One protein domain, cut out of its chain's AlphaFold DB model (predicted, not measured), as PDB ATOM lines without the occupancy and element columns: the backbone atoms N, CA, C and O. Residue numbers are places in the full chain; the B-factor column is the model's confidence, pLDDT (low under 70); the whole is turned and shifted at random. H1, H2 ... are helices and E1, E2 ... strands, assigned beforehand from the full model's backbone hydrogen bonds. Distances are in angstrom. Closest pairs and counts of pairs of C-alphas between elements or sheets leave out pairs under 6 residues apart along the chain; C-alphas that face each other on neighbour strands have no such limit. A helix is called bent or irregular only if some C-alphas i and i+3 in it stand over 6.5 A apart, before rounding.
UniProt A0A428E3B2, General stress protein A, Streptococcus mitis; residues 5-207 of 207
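What this domain is: This is residues 5 to 207 of the 207 residues of the protein "General stress protein A" of Streptococcus mitis (UniProt A0A428E3B2). The domain has two loosely formed halves, and one long helix, H11, runs along one side of both. In one half H5 covers part of a small three-strand sheet and H4 packs on H5; in the other the short helices H6, H7 and H8 lie near each other, and a loop-rich stretch runs from H8 through H9 to H10. The 203 printed residues have eleven named helices and three named strands, in the order H1 E1 H2 E2 H3 H4 H5 E3 H6 H7 H8 H9 H10 H11. The sheet is mixed, in the order E2 E1 E3, and the class is mostly helix. The whole is compact, with a radius of gyration of the C-alphas of 17.9 A, and rounded, spanning 51 by 45 by 36 A.

Where its parts are: The printed part opens with H1, residues 5 to 8, whose C-alpha 5 is at (-4.836, 90.196, 14.624). E1 is residues 17 to 21, 11.1 A long, and H2 is residues 26 to 31. E2, residues 41 to 48, bends by 107 degrees at residue 44 and measures 12.4 A from first to last C-alpha. H3 is residues 50 to 55, H4 residues 58 to 68, 15.2 A long, and H5 residues 76 to 85, 14.5 A long. E3 is residues 89 to 91. H6 is residues 101 to 104, H7 residues 107 to 114, 10.4 A long, and H8 residues 122 to 130, 12.7 A long, with C-alpha 122 at (17.437, 84.101, 4.875). H9 is residues 156 to 162 and H10 residues 174 to 181, 11.2 A long. H11, residues 184 to 205, is 30.6 A long and ends with C-alpha 205 at (18.131, 109.805, -19.811). It has a kink of 26 degrees near residue 194 and is only just irregular: C-alphas 196 and 199 are 6.7 A apart.

How they stand to each other: E1 is the inner strand of the sheet. E2 and E1 are antiparallel, with N 18 and O 47 2.8 A apart, within hydrogen-bond range. E1 and E3 are parallel, with N 90 and O 17 within range at 3.0 A. H5 is on the sheet at a height of 8.6 A, over E2 and only just not over E3: on the local plane 6 of its 10 C-alphas fall on E2 and 2 on E3. H4 touches H5 at a steep tilt of 62 degrees, opposite ways; their closest C-alphas, of Leu 62 and Val 80, are 6.1 A apart. H3 is close to H4 but not clearly touching, with the C-alphas of Trp 53 and Glu 59 closest at 7.8 A. H1 is not on the sheet and touches no helix. H11 touches H7 at a shallow tilt of 30 degrees, the same way, closest at the C-alphas of Phe 113 and Gly 192, 4.1 A. With residues 196 to 204 alone H11 touches H2, closest at the C-alphas of Glu 27 and Pro 200, 6.3 A. H6 and H8 are close but not clearly touching, with the C-alphas of Phe 102 and Ile 125 closest at 7.4 A. H10 is close to H11 but not clearly touching, with the C-alphas of Phe 179 and Ala 187 closest at 6.1 A. H9 touches no helix and is apart from H8 and H10. Every O i to N i+4 pair is within hydrogen-bond range in H2, H3, H4, H5, H7, H8 and H10, against 2 of 3 in H9 and 15 of 18 in H11; H1 and H6 are too short for such a pair.

The domain as a whole: The two C-alphas farthest apart, of Lys 55 and Ile 181, are 53.4 A apart. The printed part has no cut and ends at Arg 207, the chain's last residue. The links H8 to H9, 25 residues, and H9 to H10, 11 residues, are long; within the first, residues 135 to 136 pair in parallel with residues 98 to 99. The mean pLDDT of the printed part is 92.5, and residues 203 to 207 are under 70.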
ATOM      1  N   LYS A   5      -4.739  89.625  13.269       95.38
ATOM      2  CA  LYS A   5      -4.836  90.196  14.624       95.38
ATOM      3  C   LYS A   5      -3.492  90.723  15.145       95.38
ATOM      4  O   LYS A   5      -3.413  91.878  15.539       95.38
ATOM      5  N   GLU A   6      -2.436  89.918  15.025       94.62
ATOM      6  CA  GLU A   6      -1.080  90.289  15.459       94.62
ATOM      7  C   GLU A   6      -0.525  91.537  14.753       94.62
ATOM      8  O   GLU A   6       0.345  92.205  15.303       94.62
ATOM      9  N   LEU A   7      -0.990  91.864  13.538       95.50
ATOM     10  CA  LEU A   7      -0.576  93.077  12.827       95.50
ATOM     11  C   LEU A   7      -1.061  94.333  13.556       95.50
ATOM     12  O   LEU A   7      -0.320  95.311  13.637       95.50
ATOM     13  N   PHE A   8      -2.283  94.299  14.093       95.50
ATOM     14  CA  PHE A   8      -2.891  95.431  14.795       95.50
ATOM     15  C   PHE A   8      -2.279  95.675  16.179       95.50
ATOM     16  O   PHE A   8      -2.389  96.783  16.696       95.50
ATOM     17  N   ASP A   9      -1.575  94.687  16.731       95.69
ATOM     18  CA  ASP A   9      -0.835  94.814  17.991       95.69
ATOM     19  C   ASP A   9       0.562  95.449  17.795       95.69
ATOM     20  O   ASP A   9       1.268  95.741  18.766       95.69
ATOM     21  N   ILE A  10       1.002  95.675  16.545       96.38
ATOM     22  CA  ILE A  10       2.318  96.266  16.266       96.38
ATOM     23  C   ILE A  10       2.288  97.779  16.491       96.38
ATOM     24  O   ILE A  10       1.678  98.537  15.743       96.38
ATOM     25  N   ASP A  11       3.079  98.233  17.459       96.44
ATOM     26  CA  ASP A  11       3.329  99.653  17.692       96.44
ATOM     27  C   ASP A  11       4.145 100.284  16.539       96.44
ATOM     28  O   ASP A  11       5.239  99.817  16.167       96.44
ATOM     29  N   PHE A  12       3.631 101.401  16.018       97.25
ATOM     30  CA  PHE A  12       4.260 102.232  14.992       97.25
ATOM     31  C   PHE A  12       5.617 102.798  15.426       97.25
ATOM     32  O   PHE A  12       6.462 103.097  14.577       97.25
ATOM     33  N   LYS A  13       5.877 102.923  16.734       95.50
ATOM     34  CA  LYS A  13       7.120 103.475  17.305       95.50
ATOM     35  C   LYS A  13       7.503 104.806  16.657       95.50
ATOM     36  O   LYS A  13       8.654 105.043  16.305       95.50
ATOM     37  N   GLY A  14       6.499 105.649  16.446       96.12
ATOM     38  CA  GLY A  14       6.652 106.966  15.849       96.12
ATOM     39  C   GLY A  14       6.692 107.021  14.314       96.12
ATOM     40  O   GLY A  14       6.732 108.118  13.758       96.12
ATOM     41  N   ASN A  15       6.664 105.878  13.629       98.19
ATOM     42  CA  ASN A  15       6.602 105.816  12.168       98.19
ATOM     43  C   ASN A  15       5.184 106.107  11.665       98.19
ATOM     44  O   ASN A  15       4.219 105.991  12.411       98.19
ATOM     45  N   ILE A  16       5.066 106.476  10.392       98.50
ATOM     46  CA  ILE A  16       3.776 106.691   9.723       98.50
ATOM     47  C   ILE A  16       3.324 105.403   9.035       98.50
ATOM     48  O   ILE A  16       2.133 105.114   8.999       98.50
ATOM     49  N   VAL A  17       4.264 104.625   8.491       98.31
ATOM     50  CA  VAL A  17       3.958 103.395   7.755       98.31
ATOM     51  C   VAL A  17       4.728 102.217   8.331       98.31
ATOM     52  O   VAL A  17       5.946 102.267   8.520       98.31
ATOM     53  N   LEU A  18       4.003 101.128   8.549       98.38
ATOM     54  CA  LEU A  18       4.532  99.787   8.727       98.38
ATOM     55  C   LEU A  18       4.243  98.977   7.463       98.38
ATOM     56  O   LEU A  18       3.155  99.045   6.891       98.38
ATOM     57  N   GLY A  19       5.221  98.206   7.012       97.88
ATOM     58  CA  GLY A  19       5.116  97.460   5.762       97.88
ATOM     59  C   GLY A  19       6.310  96.545   5.547       97.88
ATOM     60  O   GLY A  19       7.281  96.566   6.304       97.88
ATOM     61  N   VAL A  20       6.244  95.711   4.519       98.06
ATOM     62  CA  VAL A  20       7.352  94.808   4.194       98.06
ATOM     63  C   VAL A  20       8.323  95.519   3.271       98.06
ATOM     64  O   VAL A  20       7.915  96.146   2.288       98.06
ATOM     65  N   ALA A  21       9.612  95.429   3.592       96.94
ATOM     66  CA  ALA A  21      10.648  96.018   2.765       96.94
ATOM     67  C   ALA A  21      10.660  95.377   1.365       96.94
ATOM     68  O   ALA A  21      10.497  94.169   1.222       96.94
ATOM     69  N   ASP A  22      10.881  96.187   0.334       94.56
ATOM     70  CA  ASP A  22      11.045  95.750  -1.050       94.56
ATOM     71  C   ASP A  22      12.540  95.647  -1.401       94.56
ATOM     72  O   ASP A  22      13.411  96.308  -0.829       94.56
ATOM     73  N   VAL A  23      12.849  94.829  -2.397       88.19
ATOM     74  CA  VAL A  23      14.201  94.441  -2.822       88.19
ATOM     75  C   VAL A  23      14.877  95.499  -3.710       88.19
ATOM     76  O   VAL A  23      15.569  95.186  -4.680       88.19
ATOM     77  N   PHE A  24      14.665  96.786  -3.433       84.69
ATOM     78  CA  PHE A  24      15.187  97.868  -4.272       84.69
ATOM     79  C   PHE A  24      16.689  98.080  -4.055       84.69
ATOM     80  O   PHE A  24      17.188  98.167  -2.930       84.69
ATOM     81  N   ASN A  25      17.416  98.227  -5.162       84.19
ATOM     82  CA  ASN A  25      18.858  98.454  -5.138       84.19
ATOM     83  C   ASN A  25      19.221  99.935  -4.958       84.19
ATOM     84  O   ASN A  25      18.389 100.838  -5.077       84.19
ATOM     85  N   LYS A  26      20.509 100.191  -4.718       87.69
ATOM     86  CA  LYS A  26      21.046 101.539  -4.478       87.69
ATOM     87  C   LYS A  26      20.804 102.547  -5.606       87.69
ATOM     88  O   LYS A  26      20.674 103.733  -5.327       87.69
ATOM     89  N   GLU A  27      20.761 102.106  -6.862       86.62
ATOM     90  CA  GLU A  27      20.585 103.008  -8.002       86.62
ATOM     91  C   GLU A  27      19.140 103.510  -8.086       86.62
ATOM     92  O   GLU A  27      18.933 104.692  -8.349       86.62
ATOM     93  N   TYR A  28      18.153 102.659  -7.776       85.94
ATOM     94  CA  TYR A  28      16.753 103.087  -7.646       85.94
ATOM     95  C   TYR A  28      16.592 104.091  -6.499       85.94
ATOM     96  O   TYR A  28      16.009 105.155  -6.699       85.94
ATOM     97  N   LYS A  29      17.192 103.805  -5.331       89.94
ATOM     98  CA  LYS A  29      17.213 104.737  -4.188       89.94
ATOM     99  C   LYS A  29      17.803 106.095  -4.583       89.94
ATOM    100  O   LYS A  29      17.206 107.129  -4.308       89.94
ATOM    101  N   LYS A  30      18.922 106.095  -5.319       90.38
ATOM    102  CA  LYS A  30      19.569 107.320  -5.813       90.38
ATOM    103  C   LYS A  30      18.665 108.135  -6.742       90.38
ATOM    104  O   LYS A  30      18.655 109.356  -6.633       90.38
ATOM    105  N   VAL A  31      17.924 107.489  -7.647       87.56
ATOM    106  CA  VAL A  31      16.973 108.181  -8.540       87.56
ATOM    107  C   VAL A  31      15.852 108.850  -7.738       87.56
ATOM    108  O   VAL A  31      15.515 109.994  -8.023       87.56
ATOM    109  N   LEU A  32      15.347 108.180  -6.700       88.81
ATOM    110  CA  LEU A  32      14.292 108.685  -5.811       88.81
ATOM    111  C   LEU A  32      14.799 109.627  -4.702       88.81
ATOM    112  O   LEU A  32      14.019 110.030  -3.848       88.81
ATOM    113  N   LYS A  33      16.093 109.985  -4.701       91.88
ATOM    114  CA  LYS A  33      16.746 110.788  -3.647       91.88
ATOM    115  C   LYS A  33      16.625 110.180  -2.234       91.88
ATOM    116  O   LYS A  33      16.675 110.897  -1.241       91.88
ATOM    117  N   ILE A  34      16.528 108.853  -2.140       93.25
ATOM    118  CA  ILE A  34      16.468 108.104  -0.878       93.25
ATOM    119  C   ILE A  34      17.895 107.699  -0.458       93.25
ATOM    120  O   ILE A  34      18.646 107.170  -1.289       93.25
ATOM    121  N   PRO A  35      18.300 107.894   0.814       93.75
ATOM    122  CA  PRO A  35      19.593 107.426   1.308       93.75
ATOM    123  C   PRO A  35      19.773 105.910   1.143       93.75
ATOM    124  O   PRO A  35      18.851 105.118   1.338       93.75
ATOM    125  N   LYS A  36      20.987 105.477   0.781       90.88
ATOM    126  CA  LYS A  36      21.280 104.076   0.408       90.88
ATOM    127  C   LYS A  36      20.929 103.057   1.501       90.88
ATOM    128  O   LYS A  36      20.571 101.919   1.192       90.88
ATOM    129  N   ASP A  37      21.060 103.467   2.755       89.88
ATOM    130  CA  ASP A  37      20.893 102.669   3.964       89.88
ATOM    131  C   ASP A  37      19.464 102.688   4.516       89.88
ATOM    132  O   ASP A  37      19.165 101.895   5.408       89.88
ATOM    133  N   LYS A  38      18.583 103.538   3.973       93.00
ATOM    134  CA  LYS A  38      17.167 103.580   4.346       93.00
ATOM    135  C   LYS A  38      16.394 102.479   3.625       93.00
ATOM    136  O   LYS A  38      16.638 102.258   2.432       93.00
ATOM    137  N   PRO A  39      15.509 101.747   4.313       90.88
ATOM    138  CA  PRO A  39      14.711 100.717   3.673       90.88
ATOM    139  C   PRO A  39      13.626 101.359   2.791       90.88
ATOM    140  O   PRO A  39      13.264 102.519   2.966       90.88
ATOM    141  N   ILE A  40      13.148 100.599   1.812       92.25
ATOM    142  CA  ILE A  40      12.017 100.943   0.940       92.25
ATOM    143  C   ILE A  40      10.968  99.870   1.170       92.25
ATOM    144  O   ILE A  40      11.354  98.717   1.331       92.25
ATOM    145  N   PHE A  41       9.686 100.211   1.167       96.44
ATOM    146  CA  PHE A  41       8.592  99.252   1.305       96.44
ATOM    147  C   PHE A  41       7.889  98.956  -0.013       96.44
ATOM    148  O   PHE A  41       7.848  99.786  -0.928       96.44
ATOM    149  N   ASN A  42       7.293  97.768  -0.074       97.62
ATOM    150  CA  ASN A  42       6.308  97.437  -1.084       97.62
ATOM    151  C   ASN A  42       4.963  98.071  -0.702       97.62
ATOM    152  O   ASN A  42       4.478  97.878   0.409       97.62
ATOM    153  N   SER A  43       4.361  98.816  -1.624       96.69
ATOM    154  CA  SER A  43       3.135  99.595  -1.380       96.69
ATOM    155  C   SER A  43       1.843  98.769  -1.396       96.69
ATOM    156  O   SER A  43       0.791  99.288  -1.039       96.69
ATOM    157  N   GLY A  44       1.901  97.482  -1.764       96.62
ATOM    158  CA  GLY A  44       0.704  96.642  -1.872       96.62
ATOM    159  C   GLY A  44       0.048  96.286  -0.536       96.62
ATOM    160  O   GLY A  44      -1.128  95.945  -0.515       96.62
ATOM    161  N   VAL A  45       0.789  96.375   0.573       97.50
ATOM    162  CA  VAL A  45       0.245  96.266   1.934       97.50
ATOM    163  C   VAL A  45       0.948  97.291   2.812       97.50
ATOM    164  O   VAL A  45       2.163  97.221   3.004       97.50
ATOM    165  N   MET A  46       0.173  98.222   3.360       98.06
ATOM    166  CA  MET A  46       0.649  99.260   4.266       98.06
ATOM    167  C   MET A  46      -0.278  99.330   5.473       98.06
ATOM    168  O   MET A  46      -1.489  99.465   5.316       98.06
ATOM    169  N   PHE A  47       0.295  99.282   6.670       98.12
ATOM    170  CA  PHE A  47      -0.410  99.647   7.890       98.12
ATOM    171  C   PHE A  47       0.002 101.074   8.252       98.12
ATOM    172  O   PHE A  47       1.193 101.358   8.380       98.12
ATOM    173  N   ILE A  48      -0.969 101.987   8.304       98.44
ATOM    174  CA  ILE A  48      -0.730 103.435   8.262       98.44
ATOM    175  C   ILE A  48      -1.293 104.104   9.515       98.44
ATOM    176  O   ILE A  48      -2.468 103.930   9.841       98.44
ATOM    177  N   ASP A  49      -0.478 104.933  10.163       98.44
ATOM    178  CA  ASP A  49      -0.919 105.883  11.181       98.44
ATOM    179  C   ASP A  49      -1.543 107.088  10.470       98.44
ATOM    180  O   ASP A  49      -0.861 108.016  10.020       98.44
ATOM    181  N   LEU A  50      -2.865 107.042  10.319       98.38
ATOM    182  CA  LEU A  50      -3.616 108.069   9.605       98.38
ATOM    183  C   LEU A  50      -3.656 109.410  10.351       98.38
ATOM    184  O   LEU A  50      -3.852 110.450   9.718       98.38
ATOM    185  N   GLU A  51      -3.485 109.416  11.674       98.38
ATOM    186  CA  GLU A  51      -3.431 110.655  12.447       98.38
ATOM    187  C   GLU A  51      -2.143 111.414  12.132       98.38
ATOM    188  O   GLU A  51      -2.193 112.579  11.722       98.38
ATOM    189  N   ARG A  52      -0.996 110.730  12.205       98.31
ATOM    190  CA  ARG A  52       0.289 111.307  11.796       98.31
ATOM    191  C   ARG A  52       0.319 111.642  10.316       98.31
ATOM    192  O   ARG A  52       0.824 112.701   9.964       98.31
ATOM    193  N   TRP A  53      -0.253 110.797   9.456       98.62
ATOM    194  CA  TRP A  53      -0.341 111.072   8.018       98.62
ATOM    195  C   TRP A  53      -0.972 112.441   7.733       98.62
ATOM    196  O   TRP A  53      -0.447 113.218   6.933       98.62
ATOM    197  N   ARG A  54      -2.081 112.756   8.419       98.69
ATOM    198  CA  ARG A  54      -2.757 114.057   8.312       98.69
ATOM    199  C   ARG A  54      -1.951 115.178   8.962       98.69
ATOM    200  O   ARG A  54      -1.777 116.223   8.342       98.69
ATOM    201  N   LYS A  55      -1.435 114.962  10.178       98.38
ATOM    202  CA  LYS A  55      -0.651 115.959  10.925       98.38
ATOM    203  C   LYS A  55       0.597 116.413  10.162       98.38
ATOM    204  O   LYS A  55       0.883 117.603  10.111       98.38
ATOM    205  N   GLU A  56       1.302 115.471   9.546       98.12
ATOM    206  CA  GLU A  56       2.525 115.705   8.766       98.12
ATOM    207  C   GLU A  56       2.227 116.124   7.315       98.12
ATOM    208  O   GLU A  56       3.145 116.305   6.516       98.12
ATOM    209  N   GLN A  57       0.947 116.270   6.944       98.31
ATOM    210  CA  GLN A  57       0.505 116.652   5.600       98.31
ATOM    211  C   GLN A  57       1.157 115.809   4.491       98.31
ATOM    212  O   GLN A  57       1.616 116.338   3.476       98.31
ATOM    213  N   VAL A  58       1.223 114.487   4.684       98.50
ATOM    214  CA  VAL A  58       1.943 113.573   3.779       98.50
ATOM    215  C   VAL A  58       1.456 113.713   2.336       98.50
ATOM    216  O   VAL A  58       2.268 113.730   1.418       98.50
ATOM    217  N   GLU A  59       0.155 113.901   2.123       97.94
ATOM    218  CA  GLU A  59      -0.434 114.107   0.794       97.94
ATOM    219  C   GLU A  59       0.182 115.300   0.036       97.94
ATOM    220  O   GLU A  59       0.593 115.158  -1.116       97.94
ATOM    221  N   ASN A  60       0.362 116.446   0.701       98.44
ATOM    222  CA  ASN A  60       1.009 117.619   0.103       98.44
ATOM    223  C   ASN A  60       2.458 117.313  -0.305       98.44
ATOM    224  O   ASN A  60       2.937 117.772  -1.347       98.44
ATOM    225  N   GLN A  61       3.161 116.507   0.495       98.12
ATOM    226  CA  GLN A  61       4.522 116.072   0.185       98.12
ATOM    227  C   GLN A  61       4.552 115.127  -1.027       98.12
ATOM    228  O   GLN A  61       5.444 115.255  -1.868       98.12
ATOM    229  N   LEU A  62       3.567 114.229  -1.164       97.69
ATOM    230  CA  LEU A  62       3.433 113.349  -2.333       97.69
ATOM    231  C   LEU A  62       3.237 114.172  -3.613       97.69
ATOM    232  O   LEU A  62       3.966 113.964  -4.584       97.69
ATOM    233  N   PHE A  63       2.329 115.157  -3.607       97.25
ATOM    234  CA  PHE A  63       2.121 116.047  -4.757       97.25
ATOM    235  C   PHE A  63       3.376 116.840  -5.121       97.25
ATOM    236  O   PHE A  63       3.701 116.980  -6.304       97.25
ATOM    237  N   LYS A  64       4.126 117.312  -4.117       96.56
ATOM    238  CA  LYS A  64       5.409 117.981  -4.344       96.56
ATOM    239  C   LYS A  64       6.406 117.059  -5.045       96.56
ATOM    240  O   LYS A  64       7.006 117.471  -6.031       96.56
ATOM    241  N   VAL A  65       6.544 115.810  -4.596       94.62
ATOM    242  CA  VAL A  65       7.413 114.828  -5.263       94.62
ATOM    243  C   VAL A  65       6.944 114.568  -6.694       94.62
ATOM    244  O   VAL A  65       7.767 114.558  -7.603       94.62
ATOM    245  N   ILE A  66       5.641 114.416  -6.934       95.31
ATOM    246  CA  ILE A  66       5.113 114.224  -8.293       95.31
ATOM    247  C   ILE A  66       5.510 115.384  -9.209       95.31
ATOM    248  O   ILE A  66       6.005 115.148 -10.313       95.31
ATOM    249  N   LYS A  67       5.380 116.621  -8.725       94.50
ATOM    250  CA  LYS A  67       5.788 117.825  -9.455       94.50
ATOM    251  C   LYS A  67       7.303 117.890  -9.680       94.50
ATOM    252  O   LYS A  67       7.735 118.153 -10.796       94.50
ATOM    253  N   ASP A  68       8.115 117.595  -8.664       90.50
ATOM    254  CA  ASP A  68       9.587 117.612  -8.747       90.50
ATOM    255  C   ASP A  68      10.143 116.600  -9.769       90.50
ATOM    256  O   ASP A  68      11.272 116.730 -10.259       90.50
ATOM    257  N   PHE A  69       9.371 115.556 -10.073       88.19
ATOM    258  CA  PHE A  69       9.700 114.539 -11.068       88.19
ATOM    259  C   PHE A  69       8.944 114.701 -12.393       88.19
ATOM    260  O   PHE A  69       9.070 113.823 -13.244       88.19
ATOM    261  N   ASP A  70       8.201 115.796 -12.589       89.06
ATOM    262  CA  ASP A  70       7.392 116.047 -13.793       89.06
ATOM    263  C   ASP A  70       6.452 114.869 -14.127       89.06
ATOM    264  O   ASP A  70       6.325 114.421 -15.263       89.06
ATOM    265  N   GLY A  71       5.883 114.242 -13.092       85.00
ATOM    266  CA  GLY A  71       5.059 113.034 -13.214       85.00
ATOM    267  C   GLY A  71       5.809 111.754 -13.622       85.00
ATOM    268  O   GLY A  71       5.251 110.660 -13.522       85.00
ATOM    269  N   LYS A  72       7.084 111.828 -14.023       84.62
ATOM    270  CA  LYS A  72       7.886 110.691 -14.512       84.62
ATOM    271  C   LYS A  72       8.643 109.993 -13.380       84.62
ATOM    272  O   LYS A  72       9.874 110.020 -13.301       84.62
ATOM    273  N   ILE A  73       7.907 109.339 -12.486       85.94
ATOM    274  CA  ILE A  73       8.490 108.667 -11.315       85.94
ATOM    275  C   ILE A  73       8.699 107.183 -11.590       85.94
ATOM    276  O   ILE A  73       7.815 106.462 -12.056       85.94
ATOM    277  N   ILE A  74       9.897 106.699 -11.265       84.69
ATOM    278  CA  ILE A  74      10.208 105.277 -11.342       84.69
ATOM    279  C   ILE A  74       9.376 104.512 -10.306       84.69
ATOM    280  O   ILE A  74       9.369 104.868  -9.133       84.69
ATOM    281  N   GLN A  75       8.715 103.435 -10.738       86.31
ATOM    282  CA  GLN A  75       7.846 102.598  -9.892       86.31
ATOM    283  C   GLN A  75       6.574 103.306  -9.392       86.31
ATOM    284  O   GLN A  75       6.057 102.934  -8.343       86.31
ATOM    285  N   GLY A  76       6.067 104.290 -10.145       90.31
ATOM    286  CA  GLY A  76       4.743 104.877  -9.921       90.31
ATOM    287  C   GLY A  76       4.551 105.416  -8.502       90.31
ATOM    288  O   GLY A  76       5.454 106.031  -7.934       90.31
ATOM    289  N   ASP A  77       3.381 105.144  -7.932       93.44
ATOM    290  CA  ASP A  77       2.980 105.493  -6.568       93.44
ATOM    291  C   ASP A  77       3.939 104.943  -5.502       93.44
ATOM    292  O   ASP A  77       4.336 105.689  -4.607       93.44
ATOM    293  N   GLN A  78       4.418 103.698  -5.632       95.12
ATOM    294  CA  GLN A  78       5.412 103.138  -4.705       95.12
ATOM    295  C   GLN A  78       6.687 103.989  -4.648       95.12
ATOM    296  O   GLN A  78       7.276 104.155  -3.575       95.12
ATOM    297  N   GLY A  79       7.122 104.522  -5.792       93.88
ATOM    298  CA  GLY A  79       8.268 105.423  -5.876       93.88
ATOM    299  C   GLY A  79       8.033 106.730  -5.119       93.88
ATOM    300  O   GLY A  79       8.887 107.138  -4.332       93.88
ATOM    301  N   VAL A  80       6.861 107.345  -5.308       96.12
ATOM    302  CA  VAL A  80       6.464 108.596  -4.631       96.12
ATOM    303  C   VAL A  80       6.368 108.398  -3.123       96.12
ATOM    304  O   VAL A  80       6.982 109.140  -2.359       96.12
ATOM    305  N   LEU A  81       5.649 107.356  -2.702       97.69
ATOM    306  CA  LEU A  81       5.447 107.006  -1.300       97.69
ATOM    307  C   LEU A  81       6.783 106.828  -0.579       97.69
ATOM    308  O   LEU A  81       7.004 107.415   0.475       97.69
ATOM    309  N   ASN A  82       7.710 106.074  -1.171       96.75
ATOM    310  CA  ASN A  82       9.020 105.859  -0.566       96.75
ATOM    311  C   ASN A  82       9.911 107.106  -0.595       96.75
ATOM    312  O   ASN A  82      10.699 107.292   0.326       96.75
ATOM    313  N   ALA A  83       9.797 107.972  -1.606       95.44
ATOM    314  CA  ALA A  83      10.540 109.232  -1.636       95.44
ATOM    315  C   ALA A  83      10.131 110.176  -0.490       95.44
ATOM    316  O   ALA A  83      10.980 110.905   0.021       95.44
ATOM    317  N   VAL A  84       8.865 110.127  -0.056       97.56
ATOM    318  CA  VAL A  84       8.349 110.913   1.078       97.56
ATOM    319  C   VAL A  84       8.592 110.217   2.422       97.56
ATOM    320  O   VAL A  84       9.061 110.839   3.371       97.56
ATOM    321  N   LEU A  85       8.303 108.918   2.520       97.81
ATOM    322  CA  LEU A  85       8.127 108.230   3.805       97.81
ATOM    323  C   LEU A  85       9.329 107.394   4.257       97.81
ATOM    324  O   LEU A  85       9.245 106.749   5.299       97.81
ATOM    325  N   TYR A  86      10.462 107.398   3.545       95.69
ATOM    326  CA  TYR A  86      11.614 106.548   3.898       95.69
ATOM    327  C   TYR A  86      12.163 106.773   5.324       95.69
ATOM    328  O   TYR A  86      12.821 105.888   5.873       95.69
ATOM    329  N   ASN A  87      11.940 107.952   5.922       96.38
ATOM    330  CA  ASN A  87      12.321 108.258   7.309       96.38
ATOM    331  C   ASN A  87      11.242 107.912   8.342       96.38
ATOM    332  O   ASN A  87      11.550 107.867   9.529       96.38
ATOM    333  N   SER A  88      10.019 107.650   7.892       97.56
ATOM    334  CA  SER A  88       8.845 107.351   8.718       97.56
ATOM    335  C   SER A  88       8.277 105.972   8.379       97.56
ATOM    336  O   SER A  88       7.074 105.738   8.514       97.56
ATOM    337  N   PHE A  89       9.144 105.074   7.909       97.69
ATOM    338  CA  PHE A  89       8.840 103.696   7.561       97.69
ATOM    339  C   PHE A  89       9.585 102.741   8.497       97.69
ATOM    340  O   PHE A  89      10.809 102.816   8.631       97.69
ATOM    341  N   LYS A  90       8.850 101.785   9.072       97.06
ATOM    342  CA  LYS A  90       9.418 100.666   9.830       97.06
ATOM    343  C   LYS A  90       9.075  99.324   9.161       97.06
ATOM    344  O   LYS A  90       7.893  98.993   9.032       97.06
ATOM    345  N   PRO A  91      10.091  98.532   8.767       97.31
ATOM    346  CA  PRO A  91       9.881  97.182   8.259       97.31
ATOM    347  C   PRO A  91       9.202  96.275   9.293       97.31
ATOM    348  O   PRO A  91       9.558  96.294  10.471       97.31
ATOM    349  N   ILE A  92       8.259  95.451   8.837       97.88
ATOM    350  CA  ILE A  92       7.641  94.362   9.615       97.88
ATOM    351  C   ILE A  92       7.915  93.007   8.955       97.88
ATOM    352  O   ILE A  92       8.507  92.953   7.878       97.88
ATOM    353  N   SER A  93       7.510  91.904   9.591       98.06
ATOM    354  CA  SER A  93       7.762  90.553   9.070       98.06
ATOM    355  C   SER A  93       7.234  90.376   7.631       98.06
ATOM    356  O   SER A  93       6.086  90.751   7.363       98.06
ATOM    357  N   PRO A  94       8.001  89.733   6.726       98.25
ATOM    358  CA  PRO A  94       7.564  89.459   5.356       98.25
ATOM    359  C   PRO A  94       6.268  88.640   5.251       98.25
ATOM    360  O   PRO A  94       5.627  88.658   4.203       98.25
ATOM    361  N   LYS A  95       5.833  87.968   6.330       98.00
ATOM    362  CA  LYS A  95       4.574  87.203   6.363       98.00
ATOM    363  C   LYS A  95       3.332  88.061   6.090       98.00
ATOM    364  O   LYS A  95       2.321  87.533   5.629       98.00
ATOM    365  N   TYR A  96       3.414  89.368   6.355       98.44
ATOM    366  CA  TYR A  96       2.331  90.336   6.149       98.44
ATOM    367  C   TYR A  96       2.283  90.928   4.733       98.44
ATOM    368  O   TYR A  96       1.381  91.694   4.422       98.44
ATOM    369  N   ASN A  97       3.233  90.596   3.862       98.38
ATOM    370  CA  ASN A  97       3.195  90.924   2.437       98.38
ATOM    371  C   ASN A  97       4.148  89.955   1.723       98.38
ATOM    372  O   ASN A  97       5.261  90.304   1.324       98.38
ATOM    373  N   TYR A  98       3.737  88.689   1.656       98.00
ATOM    374  CA  TYR A  98       4.563  87.609   1.139       98.00
ATOM    375  C   TYR A  98       4.541  87.628  -0.394       98.00
ATOM    376  O   TYR A  98       3.645  87.077  -1.050       98.00
ATOM    377  N   MET A  99       5.505  88.360  -0.954       98.00
ATOM    378  CA  MET A  99       5.626  88.670  -2.376       98.00
ATOM    379  C   MET A  99       6.066  87.462  -3.211       98.00
ATOM    380  O   MET A  99       6.804  86.601  -2.747       98.00
ATOM    381  N   THR A 100       5.689  87.440  -4.494       97.62
ATOM    382  CA  THR A 100       5.992  86.329  -5.422       97.62
ATOM    383  C   THR A 100       7.486  86.025  -5.545       97.62
ATOM    384  O   THR A 100       7.864  84.868  -5.701       97.62
ATOM    385  N   ILE A 101       8.351  87.037  -5.434       96.25
ATOM    386  CA  ILE A 101       9.804  86.848  -5.542       96.25
ATOM    387  C   ILE A 101      10.376  85.913  -4.466       96.25
ATOM    388  O   ILE A 101      11.400  85.289  -4.715       96.25
ATOM    389  N   PHE A 102       9.718  85.795  -3.306       97.38
ATOM    390  CA  PHE A 102      10.149  84.901  -2.229       97.38
ATOM    391  C   PHE A 102       9.934  83.416  -2.557       97.38
ATOM    392  O   PHE A 102      10.534  82.567  -1.905       97.38
ATOM    393  N   GLU A 103       9.114  83.113  -3.568       97.12
ATOM    394  CA  GLU A 103       8.880  81.752  -4.066       97.12
ATOM    395  C   GLU A 103       9.573  81.499  -5.408       97.12
ATOM    396  O   GLU A 103      10.140  80.434  -5.634       97.12
ATOM    397  N   ASP A 104       9.577  82.490  -6.301       95.50
ATOM    398  CA  ASP A 104      10.134  82.336  -7.650       95.50
ATOM    399  C   ASP A 104      11.674  82.260  -7.680       95.50
ATOM    400  O   ASP A 104      12.269  81.853  -8.688       95.50
ATOM    401  N   MET A 105      12.336  82.703  -6.610       95.31
ATOM    402  CA  MET A 105      13.791  82.739  -6.484       95.31
ATOM    403  C   MET A 105      14.233  82.179  -5.136       95.31
ATOM    404  O   MET A 105      13.595  82.427  -4.114       95.31
ATOM    405  N   SER A 106      15.382  81.493  -5.113       95.81
ATOM    406  CA  SER A 106      16.072  81.242  -3.844       95.81
ATOM    407  C   SER A 106      16.498  82.570  -3.207       95.81
ATOM    408  O   SER A 106      16.626  83.599  -3.882       95.81
ATOM    409  N   TYR A 107      16.780  82.561  -1.905       96.44
ATOM    410  CA  TYR A 107      17.283  83.752  -1.222       96.44
ATOM    411  C   TYR A 107      18.571  84.287  -1.880       96.44
ATOM    412  O   TYR A 107      18.687  85.476  -2.172       96.44
ATOM    413  N   GLU A 108      19.520  83.407  -2.194       95.12
ATOM    414  CA  GLU A 108      20.798  83.753  -2.830       95.12
ATOM    415  C   GLU A 108      20.593  84.345  -4.227       95.12
ATOM    416  O   GLU A 108      21.253  85.317  -4.611       95.12
ATOM    417  N   GLU A 109      19.653  83.782  -4.985       94.69
ATOM    418  CA  GLU A 109      19.253  84.280  -6.296       94.69
ATOM    419  C   GLU A 109      18.646  85.676  -6.201       94.69
ATOM    420  O   GLU A 109      19.074  86.576  -6.923       94.69
ATOM    421  N   MET A 110      17.713  85.885  -5.270       94.88
ATOM    422  CA  MET A 110      17.084  87.178  -5.022       94.88
ATOM    423  C   MET A 110      18.127  88.237  -4.649       94.88
ATOM    424  O   MET A 110      18.141  89.315  -5.248       94.88
ATOM    425  N   ILE A 111      19.034  87.945  -3.711       93.62
ATOM    426  CA  ILE A 111      20.085  88.885  -3.300       93.62
ATOM    427  C   ILE A 111      21.056  89.170  -4.453       93.62
ATOM    428  O   ILE A 111      21.426  90.325  -4.669       93.62
ATOM    429  N   THR A 112      21.416  88.166  -5.256       91.38
ATOM    430  CA  THR A 112      22.289  88.342  -6.432       91.38
ATOM    431  C   THR A 112      21.621  89.189  -7.514       91.38
ATOM    432  O   THR A 112      22.246  90.085  -8.092       91.38
ATOM    433  N   PHE A 113      20.344  88.914  -7.777       90.00
ATOM    434  CA  PHE A 113      19.542  89.561  -8.803       90.00
ATOM    435  C   PHE A 113      19.259  91.021  -8.454       90.00
ATOM    436  O   PHE A 113      19.500  91.930  -9.252       90.00
ATOM    437  N   LYS A 114      18.764  91.244  -7.234       89.81
ATOM    438  CA  LYS A 114      18.253  92.533  -6.777       89.81
ATOM    439  C   LYS A 114      19.305  93.394  -6.111       89.81
ATOM    440  O   LYS A 114      19.246  94.605  -6.269       89.81
ATOM    441  N   LYS A 115      20.275  92.806  -5.411       89.25
ATOM    442  CA  LYS A 115      21.312  93.518  -4.644       89.25
ATOM    443  C   LYS A 115      20.720  94.567  -3.680       89.25
ATOM    444  O   LYS A 115      21.110  95.742  -3.756       89.25
ATOM    445  N   PRO A 116      19.753  94.190  -2.818       89.56
ATOM    446  CA  PRO A 116      19.195  95.115  -1.841       89.56
ATOM    447  C   PRO A 116      20.247  95.467  -0.774       89.56
ATOM    448  O   PRO A 116      21.232  94.754  -0.587       89.56
ATOM    449  N   ILE A 117      20.051  96.586  -0.078       86.44
ATOM    450  CA  ILE A 117      20.925  97.032   1.021       86.44
ATOM    451  C   ILE A 117      20.156  96.909   2.331       86.44
ATOM    452  O   ILE A 117      19.060  97.462   2.403       86.44
ATOM    453  N   LYS A 118      20.770  96.277   3.347       85.62
ATOM    454  CA  LYS A 118      20.197  96.072   4.694       85.62
ATOM    455  C   LYS A 118      18.778  95.491   4.611       85.62
ATOM    456  O   LYS A 118      17.800  96.164   4.920       85.62
ATOM    457  N   TYR A 119      18.690  94.270   4.091       94.06
ATOM    458  CA  TYR A 119      17.434  93.564   3.846       94.06
ATOM    459  C   TYR A 119      17.226  92.442   4.870       94.06
ATOM    460  O   TYR A 119      18.137  92.169   5.650       94.06
ATOM    461  N   TYR A 120      16.057  91.799   4.837       96.88
ATOM    462  CA  TYR A 120      15.772  90.616   5.650       96.88
ATOM    463  C   TYR A 120      16.803  89.509   5.421       96.88
ATOM    464  O   TYR A 120      17.274  89.328   4.293       96.88
ATOM    465  N   SER A 121      17.110  88.758   6.474       97.31
ATOM    466  CA  SER A 121      17.949  87.568   6.425       97.31
ATOM    467  C   SER A 121      17.233  86.394   5.746       97.31
ATOM    468  O   SER A 121      16.019  86.408   5.515       97.31
ATOM    469  N   LYS A 122      17.993  85.340   5.432       97.81
ATOM    470  CA  LYS A 122      17.437  84.101   4.875       97.81
ATOM    471  C   LYS A 122      16.469  83.444   5.861       97.81
ATOM    472  O   LYS A 122      15.425  82.937   5.459       97.81
ATOM    473  N   GLU A 123      16.807  83.484   7.142       98.25
ATOM    474  CA  GLU A 123      16.028  82.928   8.247       98.25
ATOM    475  C   GLU A 123      14.694  83.665   8.394       98.25
ATOM    476  O   GLU A 123      13.656  83.011   8.466       98.25
ATOM    477  N   GLU A 124      14.691  85.001   8.336       98.31
ATOM    478  CA  GLU A 124      13.461  85.804   8.396       98.31
ATOM    479  C   GLU A 124      12.510  85.491   7.228       98.31
ATOM    480  O   GLU A 124      11.297  85.370   7.417       98.31
ATOM    481  N   ILE A 125      13.049  85.322   6.014       98.06
ATOM    482  CA  ILE A 125      12.256  84.970   4.826       98.06
ATOM    483  C   ILE A 125      11.715  83.536   4.926       98.06
ATOM    484  O   ILE A 125      10.549  83.297   4.605       98.06
ATOM    485  N   ASN A 126      12.522  82.591   5.410       97.81
ATOM    486  CA  ASN A 126      12.093  81.207   5.621       97.81
ATOM    487  C   ASN A 126      11.026  81.096   6.718       97.81
ATOM    488  O   ASN A 126      10.058  80.356   6.558       97.81
ATOM    489  N   GLN A 127      11.156  81.861   7.804       97.75
ATOM    490  CA  GLN A 127      10.137  81.935   8.848       97.75
ATOM    491  C   GLN A 127       8.837  82.546   8.310       97.75
ATOM    492  O   GLN A 127       7.749  82.056   8.599       97.75
ATOM    493  N   ALA A 128       8.925  83.588   7.480       97.50
ATOM    494  CA  ALA A 128       7.745  84.157   6.842       97.50
ATOM    495  C   ALA A 128       7.037  83.154   5.917       97.50
ATOM    496  O   ALA A 128       5.806  83.137   5.878       97.50
ATOM    497  N   LYS A 129       7.795  82.296   5.219       96.88
ATOM    498  CA  LYS A 129       7.259  81.237   4.353       96.88
ATOM    499  C   LYS A 129       6.419  80.211   5.118       96.88
ATOM    500  O   LYS A 129       5.394  79.772   4.611       96.88
ATOM    501  N   SER A 130       6.817  79.839   6.334       95.56
ATOM    502  CA  SER A 130       6.061  78.867   7.138       95.56
ATOM    503  C   SER A 130       4.825  79.460   7.823       95.56
ATOM    504  O   SER A 130       3.995  78.711   8.334       95.56
ATOM    505  N   GLN A 131       4.677  80.790   7.837       95.88
ATOM    506  CA  GLN A 131       3.628  81.488   8.587       95.88
ATOM    507  C   GLN A 131       2.937  82.591   7.775       95.88
ATOM    508  O   GLN A 131       2.563  83.625   8.329       95.88
ATOM    509  N   ILE A 132       2.750  82.387   6.469       97.12
ATOM    510  CA  ILE A 132       2.169  83.393   5.566       97.12
ATOM    511  C   ILE A 132       0.801  83.870   6.089       97.12
ATOM    512  O   ILE A 132      -0.124  83.078   6.296       97.12
ATOM    513  N   VAL A 133       0.673  85.184   6.296       97.31
ATOM    514  CA  VAL A 133      -0.581  85.849   6.688       97.31
ATOM    515  C   VAL A 133      -1.243  86.464   5.459       97.31
ATOM    516  O   VAL A 133      -2.419  86.224   5.211       97.31
ATOM    517  N   LEU A 134      -0.473  87.200   4.652       97.69
ATOM    518  CA  LEU A 134      -0.937  87.808   3.407       97.69
ATOM    519  C   LEU A 134      -0.040  87.383   2.248       97.69
ATOM    520  O   LEU A 134       1.130  87.765   2.176       97.69
ATOM    521  N   ARG A 135      -0.600  86.621   1.306       97.38
ATOM    522  CA  ARG A 135       0.058  86.296   0.037       97.38
ATOM    523  C   ARG A 135      -0.178  87.427  -0.958       97.38
ATOM    524  O   ARG A 135      -1.303  87.651  -1.391       97.38
ATOM    525  N   HIS A 136       0.891  88.088  -1.385       97.88
ATOM    526  CA  HIS A 136       0.817  89.117  -2.413       97.88
ATOM    527  C   HIS A 136       1.411  88.597  -3.717       97.88
ATOM    528  O   HIS A 136       2.629  88.533  -3.902       97.88
ATOM    529  N   PHE A 137       0.543  88.238  -4.660       97.62
ATOM    530  CA  PHE A 137       0.971  87.958  -6.021       97.62
ATOM    531  C   PHE A 137       1.475  89.272  -6.629       97.62
ATOM    532  O   PHE A 137       0.679  90.067  -7.109       97.62
ATOM    533  N   THR A 138       2.778  89.543  -6.570       95.94
ATOM    534  CA  THR A 138       3.445  90.651  -7.268       95.94
ATOM    535  C   THR A 138       3.864  90.213  -8.669       95.94
ATOM    536  O   THR A 138       3.872  89.018  -8.980       95.94
ATOM    537  N   THR A 139       4.183  91.169  -9.551       91.94
ATOM    538  CA  THR A 139       4.646  90.844 -10.909       91.94
ATOM    539  C   THR A 139       5.995  90.153 -10.823       91.94
ATOM    540  O   THR A 139       6.931  90.676 -10.221       91.94
ATOM    541  N   SER A 140       6.107  89.023 -11.505       91.69
ATOM    542  CA  SER A 140       7.359  88.326 -11.733       91.69
ATOM    543  C   SER A 140       7.442  87.946 -13.202       91.69
ATOM    544  O   SER A 140       6.425  87.685 -13.834       91.69
ATOM    545  N   PHE A 141       8.654  87.934 -13.750       90.00
ATOM    546  CA  PHE A 141       8.881  87.417 -15.099       90.00
ATOM    547  C   PHE A 141       9.010  85.884 -15.108       90.00
ATOM    548  O   PHE A 141       9.010  85.282 -16.174       90.00
ATOM    549  N   LEU A 142       9.160  85.251 -13.935       92.44
ATOM    550  CA  LEU A 142       9.336  83.801 -13.795       92.44
ATOM    551  C   LEU A 142       8.011  83.043 -13.685       92.44
ATOM    552  O   LEU A 142       7.974  81.849 -13.978       92.44
ATOM    553  N   SER A 143       6.936  83.725 -13.294       93.50
ATOM    554  CA  SER A 143       5.627  83.124 -13.063       93.50
ATOM    555  C   SER A 143       4.502  83.973 -13.646       93.50
ATOM    556  O   SER A 143       4.571  85.201 -13.723       93.50
ATOM    557  N   ARG A 144       3.433  83.292 -14.066       94.75
ATOM    558  CA  ARG A 144       2.175  83.930 -14.462       94.75
ATOM    559  C   ARG A 144       1.410  84.389 -13.217       94.75
ATOM    560  O   ARG A 144       1.524  83.801 -12.144       94.75
ATOM    561  N   ARG A 145       0.586  85.429 -13.350       95.69
ATOM    562  CA  ARG A 145      -0.372  85.826 -12.306       95.69
ATOM    563  C   ARG A 145      -1.391  84.704 -12.081       95.69
ATOM    564  O   ARG A 145      -1.642  83.937 -13.006       95.69
ATOM    565  N   PRO A 146      -1.986  84.575 -10.889       97.38
ATOM    566  CA  PRO A 146      -2.828  83.418 -10.596       97.38
ATOM    567  C   PRO A 146      -4.165  83.427 -11.363       97.38
ATOM    568  O   PRO A 146      -4.711  82.364 -11.612       97.38
ATOM    569  N   TRP A 147      -4.645  84.590 -11.824       96.88
ATOM    570  CA  TRP A 147      -5.807  84.729 -12.724       96.88
ATOM    571  C   TRP A 147      -5.453  84.628 -14.221       96.88
ATOM    572  O   TRP A 147      -6.229  85.042 -15.081       96.88
ATOM    573  N   GLN A 148      -4.254  84.154 -14.562       96.44
ATOM    574  CA  GLN A 148      -3.868  83.876 -15.945       96.44
ATOM    575  C   GLN A 148      -3.965  82.378 -16.220       96.44
ATOM    576  O   GLN A 148      -3.584  81.565 -15.375       96.44
ATOM    577  N   GLU A 149      -4.435  82.033 -17.415       95.19
ATOM    578  CA  GLU A 149      -4.622  80.647 -17.842       95.19
ATOM    579  C   GLU A 149      -3.317  79.846 -17.709       95.19
ATOM    580  O   GLU A 149      -2.230  80.357 -18.005       95.19
ATOM    581  N   GLY A 150      -3.401  78.602 -17.232       93.44
ATOM    582  CA  GLY A 150      -2.232  77.737 -17.031       93.44
ATOM    583  C   GLY A 150      -1.200  78.242 -16.010       93.44
ATOM    584  O   GLY A 150      -0.041  77.826 -16.056       93.44
ATOM    585  N   SER A 151      -1.561  79.169 -15.115       95.62
ATOM    586  CA  SER A 151      -0.649  79.613 -14.057       95.62
ATOM    587  C   SER A 151      -0.365  78.506 -13.038       95.62
ATOM    588  O   SER A 151      -1.271  77.814 -12.572       95.62
ATOM    589  N   VAL A 152       0.911  78.382 -12.675       95.44
ATOM    590  CA  VAL A 152       1.439  77.445 -11.669       95.44
ATOM    591  C   VAL A 152       2.217  78.182 -10.572       95.44
ATOM    592  O   VAL A 152       3.128  77.633  -9.960       95.44
ATOM    593  N   VAL A 153       1.918  79.470 -10.368       96.75
ATOM    594  CA  VAL A 153       2.574  80.274  -9.330       96.75
ATOM    595  C   VAL A 153       2.345  79.659  -7.948       96.75
ATOM    596  O   VAL A 153       1.270  79.138  -7.663       96.75
ATOM    597  N   ALA A 154       3.341  79.739  -7.069       97.38
ATOM    598  CA  ALA A 154       3.199  79.240  -5.707       97.38
ATOM    599  C   ALA A 154       1.978  79.860  -5.002       97.38
ATOM    600  O   ALA A 154       1.778  81.087  -5.037       97.38
ATOM    601  N   HIS A 155       1.212  78.991  -4.340       96.50
ATOM    602  CA  HIS A 155      -0.063  79.267  -3.672       96.50
ATOM    603  C   HIS A 155      -1.245  79.583  -4.613       96.50
ATOM    604  O   HIS A 155      -2.154  80.342  -4.266       96.50
ATOM    605  N   VAL A 156      -1.214  79.076  -5.854       97.31
ATOM    606  CA  VAL A 156      -2.299  79.298  -6.826       97.31
ATOM    607  C   VAL A 156      -3.605  78.622  -6.407       97.31
ATOM    608  O   VAL A 156      -4.666  79.174  -6.681       97.31
ATOM    609  N   ASP A 157      -3.558  77.481  -5.721       96.31
ATOM    610  CA  ASP A 157      -4.767  76.760  -5.309       96.31
ATOM    611  C   ASP A 157      -5.537  77.519  -4.222       96.31
ATOM    612  O   ASP A 157      -6.762  77.631  -4.294       96.31
ATOM    613  N   GLU A 158      -4.836  78.170  -3.289       95.19
ATOM    614  CA  GLU A 158      -5.451  79.087  -2.329       95.19
ATOM    615  C   GLU A 158      -6.101  80.279  -3.030       95.19
ATOM    616  O   GLU A 158      -7.175  80.712  -2.628       95.19
ATOM    617  N   PHE A 159      -5.490  80.815  -4.093       96.88
ATOM    618  CA  PHE A 159      -6.122  81.869  -4.888       96.88
ATOM    619  C   PHE A 159      -7.376  81.360  -5.608       96.88
ATOM    620  O   PHE A 159      -8.412  82.022  -5.565       96.88
ATOM    621  N   ARG A 160      -7.298  80.182  -6.244       96.19
ATOM    622  CA  ARG A 160      -8.416  79.542  -6.960       96.19
ATOM    623  C   ARG A 160      -9.624  79.330  -6.060       96.19
ATOM    624  O   ARG A 160     -10.742  79.508  -6.521       96.19
ATOM    625  N   HIS A 161      -9.405  79.022  -4.784       96.06
ATOM    626  CA  HIS A 161     -10.483  78.871  -3.811       96.06
ATOM    627  C   HIS A 161     -11.362  80.131  -3.674       96.06
ATOM    628  O   HIS A 161     -12.570  80.014  -3.492       96.06
ATOM    629  N   TYR A 162     -10.776  81.331  -3.779       95.75
ATOM    630  CA  TYR A 162     -11.502  82.603  -3.643       95.75
ATOM    631  C   TYR A 162     -11.868  83.254  -4.982       95.75
ATOM    632  O   TYR A 162     -12.718  84.144  -5.023       95.75
ATOM    633  N   TYR A 163     -11.197  82.882  -6.071       97.19
ATOM    634  CA  TYR A 163     -11.341  83.573  -7.344       97.19
ATOM    635  C   TYR A 163     -12.592  83.122  -8.101       97.19
ATOM    636  O   TYR A 163     -12.734  81.958  -8.452       97.19
ATOM    637  N   GLN A 164     -13.471  84.078  -8.398       96.81
ATOM    638  CA  GLN A 164     -14.724  83.854  -9.134       96.81
ATOM    639  C   GLN A 164     -14.716  84.494 -10.533       96.81
ATOM    640  O   GLN A 164     -15.746  84.553 -11.195       96.81
ATOM    641  N   GLY A 165     -13.574  85.041 -10.961       96.19
ATOM    642  CA  GLY A 165     -13.444  85.715 -12.251       96.19
ATOM    643  C   GLY A 165     -13.000  84.785 -13.378       96.19
ATOM    644  O   GLY A 165     -12.625  83.634 -13.162       96.19
ATOM    645  N   GLU A 166     -12.989  85.324 -14.593       96.50
ATOM    646  CA  GLU A 166     -12.490  84.617 -15.772       96.50
ATOM    647  C   GLU A 166     -10.960  84.626 -15.846       96.50
ATOM    648  O   GLU A 166     -10.298  85.646 -15.610       96.50
ATOM    649  N   TYR A 167     -10.391  83.491 -16.246       96.88
ATOM    650  CA  TYR A 167      -8.960  83.381 -16.483       96.88
ATOM    651  C   TYR A 167      -8.556  84.089 -17.773       96.88
ATOM    652  O   TYR A 167      -9.145  83.919 -18.840       96.88
ATOM    653  N   LYS A 168      -7.496  84.893 -17.678       96.44
ATOM    654  CA  LYS A 168      -6.969  85.649 -18.815       96.44
ATOM    655  C   LYS A 168      -5.959  84.818 -19.586       96.44
ATOM    656  O   LYS A 168      -4.921  84.428 -19.045       96.44
ATOM    657  N   ILE A 169      -6.206  84.641 -20.877       95.81
ATOM    658  CA  ILE A 169      -5.208  84.106 -21.802       95.81
ATOM    659  C   ILE A 169      -4.157  85.189 -22.045       95.81
ATOM    660  O   ILE A 169      -4.467  86.309 -22.449       95.81
ATOM    661  N   VAL A 170      -2.895  84.855 -21.797       91.62
ATOM    662  CA  VAL A 170      -1.761  85.753 -22.020       91.62
ATOM    663  C   VAL A 170      -0.699  85.068 -22.861       91.62
ATOM    664  O   VAL A 170      -0.497  83.858 -22.767       91.62
ATOM    665  N   ARG A 171      -0.015  85.853 -23.696       88.62
ATOM    666  CA  ARG A 171       1.122  85.362 -24.478       88.62
ATOM    667  C   ARG A 171       2.303  85.084 -23.557       88.62
ATOM    668  O   ARG A 171       2.502  85.782 -22.563       88.62
ATOM    669  N   ASP A 172       3.103  84.093 -23.925       80.94
ATOM    670  CA  ASP A 172       4.355  83.833 -23.228       80.94
ATOM    671  C   ASP A 172       5.325  85.002 -23.360       80.94
ATOM    672  O   ASP A 172       5.501  85.568 -24.442       80.94
ATOM    673  N   ASP A 173       6.026  85.283 -22.268       82.75
ATOM    674  CA  ASP A 173       7.102  86.257 -22.256       82.75
ATOM    675  C   ASP A 173       8.330  85.704 -23.006       82.75
ATOM    676  O   ASP A 173       8.932  84.699 -22.611       82.75
ATOM    677  N   ILE A 174       8.715  86.374 -24.097       85.00
ATOM    678  CA  ILE A 174       9.921  86.061 -24.883       85.00
ATOM    679  C   ILE A 174      11.161  86.098 -23.982       85.00
ATOM    680  O   ILE A 174      12.054  85.261 -24.118       85.00
ATOM    681  N   PHE A 175      11.197  87.022 -23.020       85.44
ATOM    682  CA  PHE A 175      12.293  87.133 -22.070       85.44
ATOM    683  C   PHE A 175      12.423  85.878 -21.203       85.44
ATOM    684  O   PHE A 175      13.530  85.370 -21.022       85.44
ATOM    685  N   LEU A 176      11.305  85.321 -20.723       85.69
ATOM    686  CA  LEU A 176      11.313  84.077 -19.953       85.69
ATOM    687  C   LEU A 176      11.808  82.893 -20.796       85.69
ATOM    688  O   LEU A 176      12.540  82.047 -20.282       85.69
ATOM    689  N   LYS A 177      11.450  82.835 -22.086       85.81
ATOM    690  CA  LYS A 177      11.951  81.794 -23.001       85.81
ATOM    691  C   LYS A 177      13.473  81.858 -23.126       85.81
ATOM    692  O   LYS A 177      14.130  80.842 -22.930       85.81
ATOM    693  N   ILE A 178      14.028  83.048 -23.358       85.44
ATOM    694  CA  ILE A 178      15.483  83.260 -23.432       85.44
ATOM    695  C   ILE A 178      16.151  82.909 -22.097       85.44
ATOM    696  O   ILE A 178      17.163  82.212 -22.070       85.44
ATOM    697  N   PHE A 179      15.563  83.343 -20.981       87.88
ATOM    698  CA  PHE A 179      16.082  83.068 -19.643       87.88
ATOM    699  C   PHE A 179      16.203  81.564 -19.358       87.88
ATOM    700  O   PHE A 179      17.170  81.149 -18.729       87.88
ATOM    701  N   LYS A 180      15.254  80.745 -19.836       87.44
ATOM    702  CA  LYS A 180      15.249  79.284 -19.641       87.44
ATOM    703  C   LYS A 180      16.300  78.531 -20.469       87.44
ATOM    704  O   LYS A 180      16.623  77.404 -20.116       87.44
ATOM    705  N   ILE A 181      16.823  79.125 -21.544       90.94
ATOM    706  CA  ILE A 181      17.859  78.505 -22.394       90.94
ATOM    707  C   ILE A 181      19.239  78.584 -21.725       90.94
ATOM    708  O   ILE A 181      20.081  77.705 -21.897       90.94
ATOM    709  N   ILE A 182      19.483  79.642 -20.952       89.81
ATOM    710  CA  ILE A 182      20.769  79.904 -20.302       89.81
ATOM    711  C   ILE A 182      20.779  79.232 -18.918       89.81
ATOM    712  O   ILE A 182      19.777  79.311 -18.202       89.81
ATOM    713  N   PRO A 183      21.901  78.636 -18.462       92.62
ATOM    714  CA  PRO A 183      22.006  78.121 -17.101       92.62
ATOM    715  C   PRO A 183      21.587  79.171 -16.064       92.62
ATOM    716  O   PRO A 183      22.123  80.283 -16.039       92.62
ATOM    717  N   ARG A 184      20.646  78.812 -15.183       91.88
ATOM    718  CA  ARG A 184      19.937  79.748 -14.290       91.88
ATOM    719  C   ARG A 184      20.867  80.676 -13.504       91.88
ATOM    720  O   ARG A 184      20.638  81.882 -13.462       91.88
ATOM    721  N   LYS A 185      21.961  80.142 -12.950       90.06
ATOM    722  CA  LYS A 185      22.965  80.926 -12.209       90.06
ATOM    723  C   LYS A 185      23.594  82.034 -13.066       90.06
ATOM    724  O   LYS A 185      23.749  83.156 -12.591       90.06
ATOM    725  N   ILE A 186      23.916  81.736 -14.327       89.44
ATOM    726  CA  ILE A 186      24.478  82.701 -15.284       89.44
ATOM    727  C   ILE A 186      23.410  83.729 -15.666       89.44
ATOM    728  O   ILE A 186      23.658  84.933 -15.597       89.44
ATOM    729  N   ALA A 187      22.201  83.267 -16.000       90.31
ATOM    730  CA  ALA A 187      21.093  84.138 -16.376       90.31
ATOM    731  C   ALA A 187      20.787  85.172 -15.276       90.31
ATOM    732  O   ALA A 187      20.685  86.366 -15.548       90.31
ATOM    733  N   ILE A 188      20.737  84.747 -14.011       90.56
ATOM    734  CA  ILE A 188      20.491  85.627 -12.860       90.56
ATOM    735  C   ILE A 188      21.580  86.692 -12.708       90.56
ATOM    736  O   ILE A 188      21.264  87.858 -12.462       90.56
ATOM    737  N   GLN A 189      22.852  86.327 -12.886       88.69
ATOM    738  CA  GLN A 189      23.954  87.286 -12.820       88.69
ATOM    739  C   GLN A 189      23.860  88.333 -13.935       88.69
ATOM    740  O   GLN A 189      23.948  89.533 -13.658       88.69
ATOM    741  N   VAL A 190      23.633  87.894 -15.177       86.94
ATOM    742  CA  VAL A 190      23.524  88.780 -16.346       86.94
ATOM    743  C   VAL A 190      22.340  89.732 -16.189       86.94
ATOM    744  O   VAL A 190      22.512  90.952 -16.246       86.94
ATOM    745  N   VAL A 191      21.144  89.208 -15.913       86.06
ATOM    746  CA  VAL A 191      19.944  90.045 -15.774       86.06
ATOM    747  C   VAL A 191      20.047  90.947 -14.542       86.06
ATOM    748  O   VAL A 191      19.659  92.112 -14.606       86.06
ATOM    749  N   GLY A 192      20.647  90.477 -13.444       84.19
ATOM    750  CA  GLY A 192      20.926  91.309 -12.274       84.19
ATOM    751  C   GLY A 192      21.852  92.487 -12.600       84.19
ATOM    752  O   GLY A 192      21.635  93.608 -12.131       84.19
ATOM    753  N   ILE A 193      22.866  92.302 -13.455       84.12
ATOM    754  CA  ILE A 193      23.709  93.407 -13.948       84.12
ATOM    755  C   ILE A 193      22.883  94.394 -14.781       84.12
ATOM    756  O   ILE A 193      22.945  95.598 -14.522       84.12
ATOM    757  N   ILE A 194      22.075  93.908 -15.723       83.44
ATOM    758  CA  ILE A 194      21.209  94.749 -16.565       83.44
ATOM    759  C   ILE A 194      20.238  95.570 -15.698       83.44
ATOM    760  O   ILE A 194      20.162  96.796 -15.828       83.44
ATOM    761  N   GLN A 195      19.541  94.926 -14.759       79.44
ATOM    762  CA  GLN A 195      18.574  95.575 -13.872       79.44
ATOM    763  C   GLN A 195      19.233  96.580 -12.923       79.44
ATOM    764  O   GLN A 195      18.629  97.604 -12.603       79.44
ATOM    765  N   SER A 196      20.457  96.300 -12.469       78.94
ATOM    766  CA  SER A 196      21.170  97.161 -11.521       78.94
ATOM    767  C   SER A 196      21.880  98.345 -12.176       78.94
ATOM    768  O   SER A 196      21.907  99.417 -11.582       78.94
ATOM    769  N   LYS A 197      22.438  98.187 -13.385       78.44
ATOM    770  CA  LYS A 197      23.277  99.216 -14.027       78.44
ATOM    771  C   LYS A 197      22.642  99.902 -15.230       78.44
ATOM    772  O   LYS A 197      22.929 101.076 -15.450       78.44
ATOM    773  N   ILE A 198      21.844  99.190 -16.024       79.31
ATOM    774  CA  ILE A 198      21.357  99.688 -17.319       79.31
ATOM    775  C   ILE A 198      19.994 100.351 -17.140       79.31
ATOM    776  O   ILE A 198      19.842 101.535 -17.432       79.31
ATOM    777  N   ARG A 199      19.024  99.629 -16.569       77.75
ATOM    778  CA  ARG A 199      17.648 100.131 -16.414       77.75
ATOM    779  C   ARG A 199      17.567 101.472 -15.657       77.75
ATOM    780  O   ARG A 199      16.919 102.375 -16.175       77.75
ATOM    781  N   PRO A 200      18.262 101.688 -14.520       74.00
ATOM    782  CA  PRO A 200      18.223 102.978 -13.824       74.00
ATOM    783  C   PRO A 200      18.850 104.132 -14.618       74.00
ATOM    784  O   PRO A 200      18.457 105.280 -14.433       74.00
ATOM    785  N   LYS A 201      19.827 103.851 -15.497       75.56
ATOM    786  CA  LYS A 201      20.432 104.871 -16.369       75.56
ATOM    787  C   LYS A 201      19.476 105.301 -17.474       75.56
ATOM    788  O   LYS A 201      19.395 106.491 -17.741       75.56
ATOM    789  N   ILE A 202      18.716 104.365 -18.045       74.12
ATOM    790  CA  ILE A 202      17.676 104.676 -19.036       74.12
ATOM    791  C   ILE A 202      16.666 105.673 -18.447       74.12
ATOM    792  O   ILE A 202      16.383 106.689 -19.069       74.12
ATOM    793  N   TYR A 203      16.220 105.474 -17.201       66.62
ATOM    794  CA  TYR A 203      15.320 106.427 -16.533       66.62
ATOM    795  C   TYR A 203      15.936 107.805 -16.269       66.62
ATOM    796  O   TYR A 203      15.203 108.783 -16.189       66.62
ATOM    797  N   LYS A 204      17.264 107.913 -16.126       65.44
ATOM    798  CA  LYS A 204      17.928 109.222 -16.009       65.44
ATOM    799  C   LYS A 204      17.985 109.971 -17.338       65.44
ATOM    800  O   LYS A 204      18.018 111.190 -17.313       65.44
ATOM    801  N   ILE A 205      18.041 109.243 -18.455       63.41
ATOM    802  CA  ILE A 205      18.131 109.805 -19.811       63.41
ATOM    803  C   ILE A 205      16.740 110.170 -20.348       63.41
ATOM    804  O   ILE A 205      16.611 111.137 -21.081       63.41
ATOM    805  N   LEU A 206      15.702 109.421 -19.966       57.31
ATOM    806  CA  LEU A 206      14.310 109.659 -20.376       57.31
ATOM    807  C   LEU A 206      13.567 110.705 -19.517       57.31
ATOM    808  O   LEU A 206      12.353 110.862 -19.675       57.31
ATOM    809  N   ARG A 207      14.264 111.365 -18.582       54.12
ATOM    810  CA  ARG A 207      13.691 112.415 -17.733       54.12
ATOM    811  C   ARG A 207      13.485 113.686 -18.548       54.12
ATOM    812  O   ARG A 207      14.486 114.160 -19.118       54.12
TER     813      ARG A 207